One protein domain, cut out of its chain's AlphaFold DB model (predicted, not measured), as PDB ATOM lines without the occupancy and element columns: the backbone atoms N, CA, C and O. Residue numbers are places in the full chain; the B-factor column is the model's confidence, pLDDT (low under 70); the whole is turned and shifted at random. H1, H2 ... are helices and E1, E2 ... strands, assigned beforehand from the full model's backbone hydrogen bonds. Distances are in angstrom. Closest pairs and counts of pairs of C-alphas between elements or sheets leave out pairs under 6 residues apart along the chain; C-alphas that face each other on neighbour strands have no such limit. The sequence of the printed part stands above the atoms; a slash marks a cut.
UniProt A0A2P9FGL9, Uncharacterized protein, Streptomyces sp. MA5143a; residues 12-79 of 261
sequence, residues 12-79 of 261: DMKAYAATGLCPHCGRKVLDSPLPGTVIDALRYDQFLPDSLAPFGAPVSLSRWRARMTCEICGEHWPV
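AT A GLANCE: This is residues 12 to 79 of the 261 residues of an uncharacterized protein of Streptomyces sp. MA5143a (UniProt A0A2P9FGL9). A small meander sheet of three short strands, E1, E2 and E3, makes one side of a rounded domain, with one end of the short helix H1 near its E2 and E3 strands and a second short helix, H2, beside H1 and away from the sheet. Two long loops, residues 20 to 35 and 45 to 58, join the helices to each other and to the sheet. The printed part has 68 residues, with two named helices followed by three named strands in the order H1 H2 E1 E2 E3; the sheet runs E1 - E2 - E3, all antiparallel. The class is mixed, helices and strands, although only 28 of the 68 residues are in named elements. The whole is compact, with a radius of gyration of the C-alphas of 10.8 A and spans of 29 by 26 by 20 A.

IN THESE COORDINATES: H1, residues 12 to 19, begins with C-alpha 12 at (34.014, -38.418, 33.150) and measures 10.6 A from first to last C-alpha. H2, residues 36 to 44, measures 13.0 A and ends with C-alpha 44 at (22.392, -50.773, 29.952). E1, residues 59 to 62, measures 9.9 A, and E2, residues 67 to 70, measures 10.1 A. E3, residues 76 to 78, measures 6.9 A and ends with C-alpha 78 at (34.830, -43.487, 38.533).

HOW THE PARTS SIT: E1, E2 and E3 form a meander, each strand the antiparallel neighbour of the one before. E1 and E2 are a hairpin at 157 degrees between directions, with N 62 and O 67 at 2.8 A and N 60 and O 69 at 2.9 A, within hydrogen-bond range. E2 and E3 are a hairpin at 153 degrees, with N 68 and O 77 at 2.9 A. H1 is on the sheet but only grazes it, with residues 12 to 16; the closest C-alphas of H1 and E3 are those of Asp 12 and Trp 77, 6.4 A apart. H1 and H2 form a helical hairpin and only just touch, with 3 pairs of C-alphas within 8 A; the closest, Ala 17 and Ile 39, are 6.5 A apart. Their lines stand at a shallow tilt of 20 degrees, and they run opposite ways. H2 is not on the sheet and is apart from E2 and E3. Every O i to N i+4 pair is within hydrogen-bond range in H1, and 3 of 5 are in H2.

THE WHOLE: The two C-alphas farthest apart, those of Tyr 44 and Cys 73, are 29.6 A from each other. The printed part has no cut. The links H1 to H2 and H2 to E1 are long, while E1 to E2 and E2 to E3 are tight. Mean pLDDT of the printed part is 73.3; residues 36 to 56 and 63 to 65 are under 70.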
ATOM      1  N   ASP A  12      32.629 -38.241  33.587       80.56
ATOM      2  CA  ASP A  12      34.014 -38.418  33.150       80.56
ATOM      3  C   ASP A  12      34.173 -39.635  32.234       80.56
ATOM      4  O   ASP A  12      34.861 -39.575  31.216       80.56
ATOM      5  N   MET A  13      33.474 -40.731  32.541       82.44
ATOM      6  CA  MET A  13      33.500 -41.943  31.729       82.44
ATOM      7  C   MET A  13      32.838 -41.738  30.362       82.44
ATOM      8  O   MET A  13      33.335 -42.237  29.354       82.44
ATOM      9  N   LYS A  14      31.740 -40.977  30.306       78.31
ATOM     10  CA  LYS A  14      31.075 -40.613  29.046       78.31
ATOM     11  C   LYS A  14      31.944 -39.684  28.202       78.31
ATOM     12  O   LYS A  14      32.038 -39.887  26.996       78.31
ATOM     13  N   ALA A  15      32.594 -38.703  28.828       75.38
ATOM     14  CA  ALA A  15      33.506 -37.784  28.152       75.38
ATOM     15  C   ALA A  15      34.712 -38.528  27.562       75.38
ATOM     16  O   ALA A  15      35.026 -38.356  26.384       75.38
ATOM     17  N   TYR A  16      35.325 -39.414  28.348       82.31
ATOM     18  CA  TYR A  16      36.388 -40.302  27.885       82.31
ATOM     19  C   TYR A  16      35.940 -41.157  26.691       82.31
ATOM     20  O   TYR A  16      36.605 -41.166  25.660       82.31
ATOM     21  N   ALA A  17      34.783 -41.819  26.788       80.12
ATOM     22  CA  ALA A  17      34.287 -42.687  25.722       80.12
ATOM     23  C   ALA A  17      33.994 -41.923  24.418       80.12
ATOM     24  O   ALA A  17      34.289 -42.424  23.337       80.12
ATOM     25  N   ALA A  18      33.450 -40.707  24.517       75.62
ATOM     26  CA  ALA A  18      33.077 -39.893  23.361       75.62
ATOM     27  C   ALA A  18      34.263 -39.206  22.670       75.62
ATOM     28  O   ALA A  18      34.182 -38.895  21.487       75.62
ATOM     29  N   THR A  19      35.347 -38.933  23.400       78.06
ATOM     30  CA  THR A  19      36.465 -38.123  22.883       78.06
ATOM     31  C   THR A  19      37.758 -38.910  22.711       78.06
ATOM     32  O   THR A  19      38.631 -38.489  21.961       78.06
ATOM     33  N   GLY A  20      37.913 -40.030  23.419       80.69
ATOM     34  CA  GLY A  20      39.193 -40.720  23.532       80.69
ATOM     35  C   GLY A  20      40.246 -39.947  24.334       80.69
ATOM     36  O   GLY A  20      41.420 -40.318  24.319       80.69
ATOM     37  N   LEU A  21      39.867 -38.871  25.029       84.19
ATOM     38  CA  LEU A  21      40.772 -38.047  25.828       84.19
ATOM     39  C   LEU A  21      40.618 -38.346  27.322       84.19
ATOM     40  O   LEU A  21      39.547 -38.722  27.800       84.19
ATOM     41  N   CYS A  22      41.684 -38.123  28.089       83.75
ATOM     42  CA  CYS A  22      41.589 -38.128  29.544       83.75
ATOM     43  C   CYS A  22      40.701 -36.957  30.011       83.75
ATOM     44  O   CYS A  22      41.009 -35.808  29.685       83.75
ATOM     45  N   PRO A  23      39.670 -37.199  30.841       76.50
ATOM     46  CA  PRO A  23      38.742 -36.155  31.283       76.50
ATOM     47  C   PRO A  23      39.392 -35.110  32.204       76.50
ATOM     48  O   PRO A  23      38.849 -34.022  32.372       76.50
ATOM     49  N   HIS A  24      40.558 -35.410  32.787       79.81
ATOM     50  CA  HIS A  24      41.246 -34.507  33.712       79.81
ATOM     51  C   HIS A  24      42.414 -33.746  33.081       79.81
ATOM     52  O   HIS A  24      42.616 -32.580  33.404       79.81
ATOM     53  N   CYS A  25      43.196 -34.381  32.201       78.31
ATOM     54  CA  CYS A  25      44.367 -33.739  31.591       78.31
ATOM     55  C   CYS A  25      44.207 -33.416  30.099       78.31
ATOM     56  O   CYS A  25      45.101 -32.803  29.523       78.31
ATOM     57  N   GLY A  26      43.113 -33.846  29.459       77.81
ATOM     58  CA  GLY A  26      42.821 -33.580  28.046       77.81
ATOM     59  C   GLY A  26      43.750 -34.276  27.047       77.81
ATOM     60  O   GLY A  26      43.575 -34.118  25.842       77.81
ATOM     61  N   ARG A  27      44.740 -35.052  27.510       78.56
ATOM     62  CA  ARG A  27      45.648 -35.788  26.625       78.56
ATOM     63  C   ARG A  27      44.928 -36.947  25.955       78.56
ATOM     64  O   ARG A  27      44.040 -37.561  26.549       78.56
ATOM     65  N   LYS A  28      45.352 -37.252  24.732       83.50
ATOM     66  CA  LYS A  28      44.853 -38.385  23.957       83.50
ATOM     67  C   LYS A  28      45.228 -39.694  24.646       83.50
ATOM     68  O   LYS A  28      46.390 -39.901  24.989       83.50
ATOM     69  N   VAL A  29      44.225 -40.530  24.884       84.12
ATOM     70  CA  VAL A  29      44.350 -41.842  25.532       84.12
ATOM     71  C   VAL A  29      43.890 -42.950  24.587       84.12
ATOM     72  O   VAL A  29      44.475 -44.023  24.563       84.12
ATOM     73  N   LEU A  30      42.860 -42.698  23.786       79.81
ATOM     74  CA  LEU A  30      42.436 -43.591  22.719       79.81
ATOM     75  C   LEU A  30      42.748 -42.962  21.376       79.81
ATOM     76  O   LEU A  30      42.589 -41.753  21.193       79.81
ATOM     77  N   ASP A  31      43.134 -43.792  20.412       74.50
ATOM     78  CA  ASP A  31      43.395 -43.312  19.062       74.50
ATOM     79  C   ASP A  31      42.147 -42.860  18.320       74.50
ATOM     80  O   ASP A  31      42.230 -42.022  17.419       74.50
ATOM     81  N   SER A  32      40.994 -43.371  18.733       70.69
ATOM     82  CA  SER A  32      39.680 -42.979  18.253       70.69
ATOM     83  C   SER A  32      38.659 -43.097  19.387       70.69
ATOM     84  O   SER A  32      38.858 -43.908  20.298       70.69
ATOM     85  N   PRO A  33      37.574 -42.304  19.358       74.62
ATOM     86  CA  PRO A  33      36.450 -42.468  20.272       74.62
ATOM     87  C   PRO A  33      35.932 -43.906  20.302       74.62
ATOM     88  O   PRO A  33      36.002 -44.625  19.302       74.62
ATOM     89  N   LEU A  34      35.374 -44.319  21.442       75.25
ATOM     90  CA  LEU A  34      34.747 -45.631  21.533       75.25
ATOM     91  C   LEU A  34      33.518 -45.683  20.610       75.25
ATOM     92  O   LEU A  34      32.786 -44.694  20.510       75.25
ATOM     93  N   PRO A  35      33.258 -46.828  19.953       70.31
ATOM     94  CA  PRO A  35      32.090 -46.986  19.098       70.31
ATOM     95  C   PRO A  35      30.801 -46.629  19.844       70.31
ATOM     96  O   PRO A  35      30.655 -46.944  21.028       70.31
ATOM     97  N   GLY A  36      29.828 -46.044  19.140       63.19
ATOM     98  CA  GLY A  36      28.526 -45.684  19.720       63.19
ATOM     99  C   GLY A  36      27.832 -46.856  20.426       63.19
ATOM    100  O   GLY A  36      27.213 -46.665  21.465       63.19
ATOM    101  N   THR A  37      28.046 -48.086  19.954       63.88
ATOM    102  CA  THR A  37      27.555 -49.322  20.588       63.88
ATOM    103  C   THR A  37      28.122 -49.554  21.992       63.88
ATOM    104  O   THR A  37      27.409 -50.041  22.865       63.88
ATOM    105  N   VAL A  38      29.371 -49.161  22.251       64.25
ATOM    106  CA  VAL A  38      30.000 -49.224  23.580       64.25
ATOM    107  C   VAL A  38      29.463 -48.104  24.476       64.25
ATOM    108  O   VAL A  38      29.197 -48.325  25.658       64.25
ATOM    109  N   ILE A  39      29.226 -46.918  23.908       61.00
ATOM    110  CA  ILE A  39      28.627 -45.769  24.608       61.00
ATOM    111  C   ILE A  39      27.170 -46.059  25.011       61.00
ATOM    112  O   ILE A  39      26.747 -45.694  26.111       61.00
ATOM    113  N   ASP A  40      26.410 -46.751  24.164       58.81
ATOM    114  CA  ASP A  40      25.045 -47.180  24.464       58.81
ATOM    115  C   ASP A  40      25.019 -48.368  25.433       58.81
ATOM    116  O   ASP A  40      24.184 -48.403  26.337       58.81
ATOM    117  N   ALA A  41      25.980 -49.293  25.353       59.66
ATOM    118  CA  ALA A  41      26.126 -50.379  26.327       59.66
ATOM    119  C   ALA A  41      26.447 -49.868  27.747       59.66
ATOM    120  O   ALA A  41      25.988 -50.455  28.732       59.66
ATOM    121  N   LEU A  42      27.144 -48.728  27.874       60.22
ATOM    122  CA  LEU A  42      27.342 -48.024  29.151       60.22
ATOM    123  C   LEU A  42      26.024 -47.526  29.782       60.22
ATOM    124  O   LEU A  42      26.005 -47.205  30.974       60.22
ATOM    125  N   ARG A  43      24.921 -47.459  29.017       54.66
ATOM    126  CA  ARG A  43      23.581 -47.128  29.533       54.66
ATOM    127  C   ARG A  43      22.847 -48.340  30.113       54.66
ATOM    128  O   ARG A  43      22.011 -48.147  30.990       54.66
ATOM    129  N   TYR A  44      23.157 -49.553  29.649       52.84
ATOM    130  CA  TYR A  44      22.392 -50.773  29.952       52.84
ATOM    131  C   TYR A  44      23.148 -51.825  30.777       52.84
ATOM    132  O   TYR A  44      22.627 -52.917  30.985       52.84
ATOM    133  N   ASP A  45      24.336 -51.493  31.293       53.44
ATOM    134  CA  ASP A  45      25.128 -52.339  32.202       53.44
ATOM    135  C   ASP A  45      25.628 -53.662  31.573       53.44
ATOM    136  O   ASP A  45      25.831 -54.656  32.263       53.44
ATOM    137  N   GLN A  46      25.842 -53.675  30.251       54.34
ATOM    138  CA  GLN A  46      26.214 -54.877  29.478       54.34
ATOM    139  C   GLN A  46      27.658 -54.866  28.938       54.34
ATOM    140  O   GLN A  46      27.955 -55.554  27.965       54.34
ATOM    141  N   PHE A  47      28.576 -54.082  29.513       59.03
ATOM    142  CA  PHE A  47      29.920 -53.951  28.936       59.03
ATOM    143  C   PHE A  47      30.899 -55.042  29.404       59.03
ATOM    144  O   PHE A  47      30.946 -55.402  30.582       59.03
ATOM    145  N   LEU A  48      31.743 -55.508  28.477       54.88
ATOM    146  CA  LEU A  48      32.953 -56.269  28.783       54.88
ATOM    147  C   LEU A  48      34.090 -55.282  29.130       54.88
ATOM    148  O   LEU A  48      34.313 -54.331  28.377       54.88
ATOM    149  N   PRO A  49      34.811 -55.457  30.254       53.09
ATOM    150  CA  PRO A  49      35.796 -54.481  30.747       53.09
ATOM    151  C   PRO A  49      36.926 -54.152  29.764       53.09
ATOM    152  O   PRO A  49      37.450 -53.039  29.781       53.09
ATOM    153  N   ASP A  50      37.264 -55.100  28.894       56.41
ATOM    154  CA  ASP A  50      38.384 -54.992  27.956       56.41
ATOM    155  C   ASP A  50      38.070 -54.045  26.779       56.41
ATOM    156  O   ASP A  50      38.964 -53.619  26.056       56.41
ATOM    157  N   SER A  51      36.804 -53.636  26.624       62.94
ATOM    158  CA  SER A  51      36.368 -52.656  25.621       62.94
ATOM    159  C   SER A  51      36.574 -51.198  26.054       62.94
ATOM    160  O   SER A  51      36.512 -50.305  25.216       62.94
ATOM    161  N   LEU A  52      36.781 -50.934  27.351       68.06
ATOM    162  CA  LEU A  52      36.912 -49.570  27.888       68.06
ATOM    163  C   LEU A  52      38.364 -49.101  27.998       68.06
ATOM    164  O   LEU A  52      38.618 -47.899  27.975       68.06
ATOM    165  N   ALA A  53      39.296 -50.041  28.114       69.62
ATOM    166  CA  ALA A  53      40.733 -49.810  28.129       69.62
ATOM    167  C   ALA A  53      41.380 -50.836  27.179       69.62
ATOM    168  O   ALA A  53      41.855 -51.875  27.639       69.62
ATOM    169  N   PRO A  54      41.306 -50.609  25.851       69.56
ATOM    170  CA  PRO A  54      41.879 -51.523  24.870       69.56
ATOM    171  C   PRO A  54      43.396 -51.644  25.059       69.56
ATOM    172  O   PRO A  54      44.058 -50.709  25.515       69.56
ATOM    173  N   PHE A  55      43.943 -52.809  24.705       59.47
ATOM    174  CA  PHE A  55      45.364 -53.124  24.867       59.47
ATOM    175  C   PHE A  55      46.248 -52.039  24.225       59.47
ATOM    176  O   PHE A  55      46.128 -51.771  23.033       59.47
ATOM    177  N   GLY A  56      47.124 -51.418  25.022       63.38
ATOM    178  CA  GLY A  56      48.034 -50.353  24.578       63.38
ATOM    179  C   GLY A  56      47.563 -48.918  24.848       63.38
ATOM    180  O   GLY A  56      48.358 -47.994  24.686       63.38
ATOM    181  N   ALA A  57      46.325 -48.701  25.306       74.62
ATOM    182  CA  ALA A  57      45.895 -47.383  25.772       74.62
ATOM    183  C   ALA A  57      46.554 -47.049  27.130       74.62
ATOM    184  O   ALA A  57      46.578 -47.916  28.004       74.62
ATOM    185  N   PRO A  58      47.036 -45.809  27.368       83.38
ATOM    186  CA  PRO A  58      47.651 -45.390  28.630       83.38
ATOM    187  C   PRO A  58      46.585 -45.114  29.707       83.38
ATOM    188  O   PRO A  58      46.496 -44.020  30.283       83.38
ATOM    189  N   VAL A  59      45.732 -46.108  29.950       83.75
ATOM    190  CA  VAL A  59      44.711 -46.143  30.996       83.75
ATOM    191  C   VAL A  59      44.602 -47.532  31.600       83.75
ATOM    192  O   VAL A  59      44.520 -48.530  30.893       83.75
ATOM    193  N   SER A  60      44.472 -47.578  32.922       83.75
ATOM    194  CA  SER A  60      44.230 -48.809  33.667       83.75
ATOM    195  C   SER A  60      42.852 -48.803  34.324       83.75
ATOM    196  O   SER A  60      42.428 -47.831  34.955       83.75
ATOM    197  N   LEU A  61      42.140 -49.923  34.199       81.31
ATOM    198  CA  LEU A  61      40.822 -50.130  34.793       81.31
ATOM    199  C   LEU A  61      40.929 -50.988  36.061       81.31
ATOM    200  O   LEU A  61      41.169 -52.194  36.005       81.31
ATOM    201  N   SER A  62      40.660 -50.394  37.224       77.88
ATOM    202  CA  SER A  62      40.477 -51.132  38.476       77.88
ATOM    203  C   SER A  62      39.037 -51.632  38.576       77.88
ATOM    204  O   SER A  62      38.121 -50.882  38.929       77.88
ATOM    205  N   ARG A  63      38.839 -52.923  38.283       67.50
ATOM    206  CA  ARG A  63      37.513 -53.570  38.287       67.50
ATOM    207  C   ARG A  63      36.856 -53.547  39.670       67.50
ATOM    208  O   ARG A  63      35.683 -53.209  39.776       67.50
ATOM    209  N   TRP A  64      37.615 -53.817  40.735       62.81
ATOM    210  CA  TRP A  64      37.068 -53.879  42.098       62.81
ATOM    211  C   TRP A  64      36.634 -52.506  42.638       62.81
ATOM    212  O   TRP A  64      35.731 -52.419  43.462       62.81
ATOM    213  N   ARG A  65      37.273 -51.423  42.175       69.56
ATOM    214  CA  ARG A  65      36.938 -50.038  42.547       69.56
ATOM    215  C   ARG A  65      36.048 -49.338  41.522       69.56
ATOM    216  O   ARG A  65      35.700 -48.183  41.753       69.56
ATOM    217  N   ALA A  66      35.718 -49.999  40.409       76.25
ATOM    218  CA  ALA A  66      35.039 -49.413  39.256       76.25
ATOM    219  C   ALA A  66      35.642 -48.049  38.862       76.25
ATOM    220  O   ALA A  66      34.930 -47.050  38.755       76.25
ATOM    221  N   ARG A  67      36.971 -47.992  38.704       82.25
ATOM    222  CA  ARG A  67      37.727 -46.757  38.436       82.25
ATOM    223  C   ARG A  67      38.689 -46.921  37.274       82.25
ATOM    224  O   ARG A  67      39.400 -47.916  37.213       82.25
ATOM    225  N   MET A  68      38.734 -45.916  36.412       84.56
ATOM    226  CA  MET A  68      39.747 -45.753  35.373       84.56
ATOM    227  C   MET A  68      40.838 -44.826  35.891       84.56
ATOM    228  O   MET A  68      40.528 -43.855  36.576       84.56
ATOM    229  N   THR A  69      42.090 -45.120  35.568       84.69
ATOM    230  CA  THR A  69      43.251 -44.297  35.917       84.69
ATOM    231  C   THR A  69      43.996 -43.963  34.643       84.69
ATOM    232  O   THR A  69      44.318 -44.866  33.880       84.69
ATOM    233  N   CYS A  70      44.280 -42.688  34.402       86.19
ATOM    234  CA  CYS A  70      45.154 -42.284  33.311       86.19
ATOM    235  C   CYS A  70      46.607 -42.515  33.714       86.19
ATOM    236  O   CYS A  70      47.071 -41.970  34.711       86.19
ATOM    237  N   GLU A  71      47.345 -43.272  32.913       82.75
ATOM    238  CA  GLU A  71      48.759 -43.564  33.167       82.75
ATOM    239  C   GLU A  71      49.667 -42.377  32.821       82.75
ATOM    240  O   GLU A  71      50.808 -42.317  33.264       82.75
ATOM    241  N   ILE A  72      49.148 -41.385  32.088       80.81
ATOM    242  CA  ILE A  72      49.895 -40.178  31.719       80.81
ATOM    243  C   ILE A  72      49.928 -39.155  32.862       80.81
ATOM    244  O   ILE A  72      50.967 -38.555  33.122       80.81
ATOM    245  N   CYS A  73      48.789 -38.903  33.518       79.56
ATOM    246  CA  CYS A  73      48.685 -37.895  34.583       79.56
ATOM    247  C   CYS A  73      48.444 -38.475  35.984       79.56
ATOM    248  O   CYS A  73      48.458 -37.722  36.952       79.56
ATOM    249  N   GLY A  74      48.200 -39.783  36.106       81.19
ATOM    250  CA  GLY A  74      47.921 -40.461  37.376       81.19
ATOM    251  C   GLY A  74      46.527 -40.198  37.962       81.19
ATOM    252  O   GLY A  74      46.180 -40.771  38.997       81.19
ATOM    253  N   GLU A  75      45.715 -39.349  37.326       83.25
ATOM    254  CA  GLU A  75      44.356 -39.061  37.788       83.25
ATOM    255  C   GLU A  75      43.402 -40.211  37.488       83.25
ATOM    256  O   GLU A  75      43.543 -40.925  36.491       83.25
ATOM    257  N   HIS A  76      42.404 -40.377  38.354       86.94
ATOM    258  CA  HIS A  76      41.439 -41.462  38.257       86.94
ATOM    259  C   HIS A  76      40.002 -40.961  38.343       86.94
ATOM    260  O   HIS A  76      39.661 -40.162  39.214       86.94
ATOM    261  N   TRP A  77      39.138 -41.518  37.502       84.88
ATOM    262  CA  TRP A  77      37.711 -41.223  37.487       84.88
ATOM    263  C   TRP A  77      36.890 -42.484  37.733       84.88
ATOM    264  O   TRP A  77      37.304 -43.599  37.390       84.88
ATOM    265  N   PRO A  78      35.716 -42.353  38.368       80.75
ATOM    266  CA  PRO A  78      34.830 -43.487  38.533       80.75
ATOM    267  C   PRO A  78      34.228 -43.862  37.176       80.75
ATOM    268  O   PRO A  78      33.888 -42.998  36.377       80.75
ATOM    269  N   VAL A  79      34.060 -45.151  36.905       77.19
ATOM    270  CA  VAL A  79      33.358 -45.638  35.705       77.19
ATOM    271  C   VAL A  79      31.851 -45.415  35.854       77.19
ATOM    272  O   VAL A  79      31.157 -45.104  34.889       77.19
TER     273      VAL A  79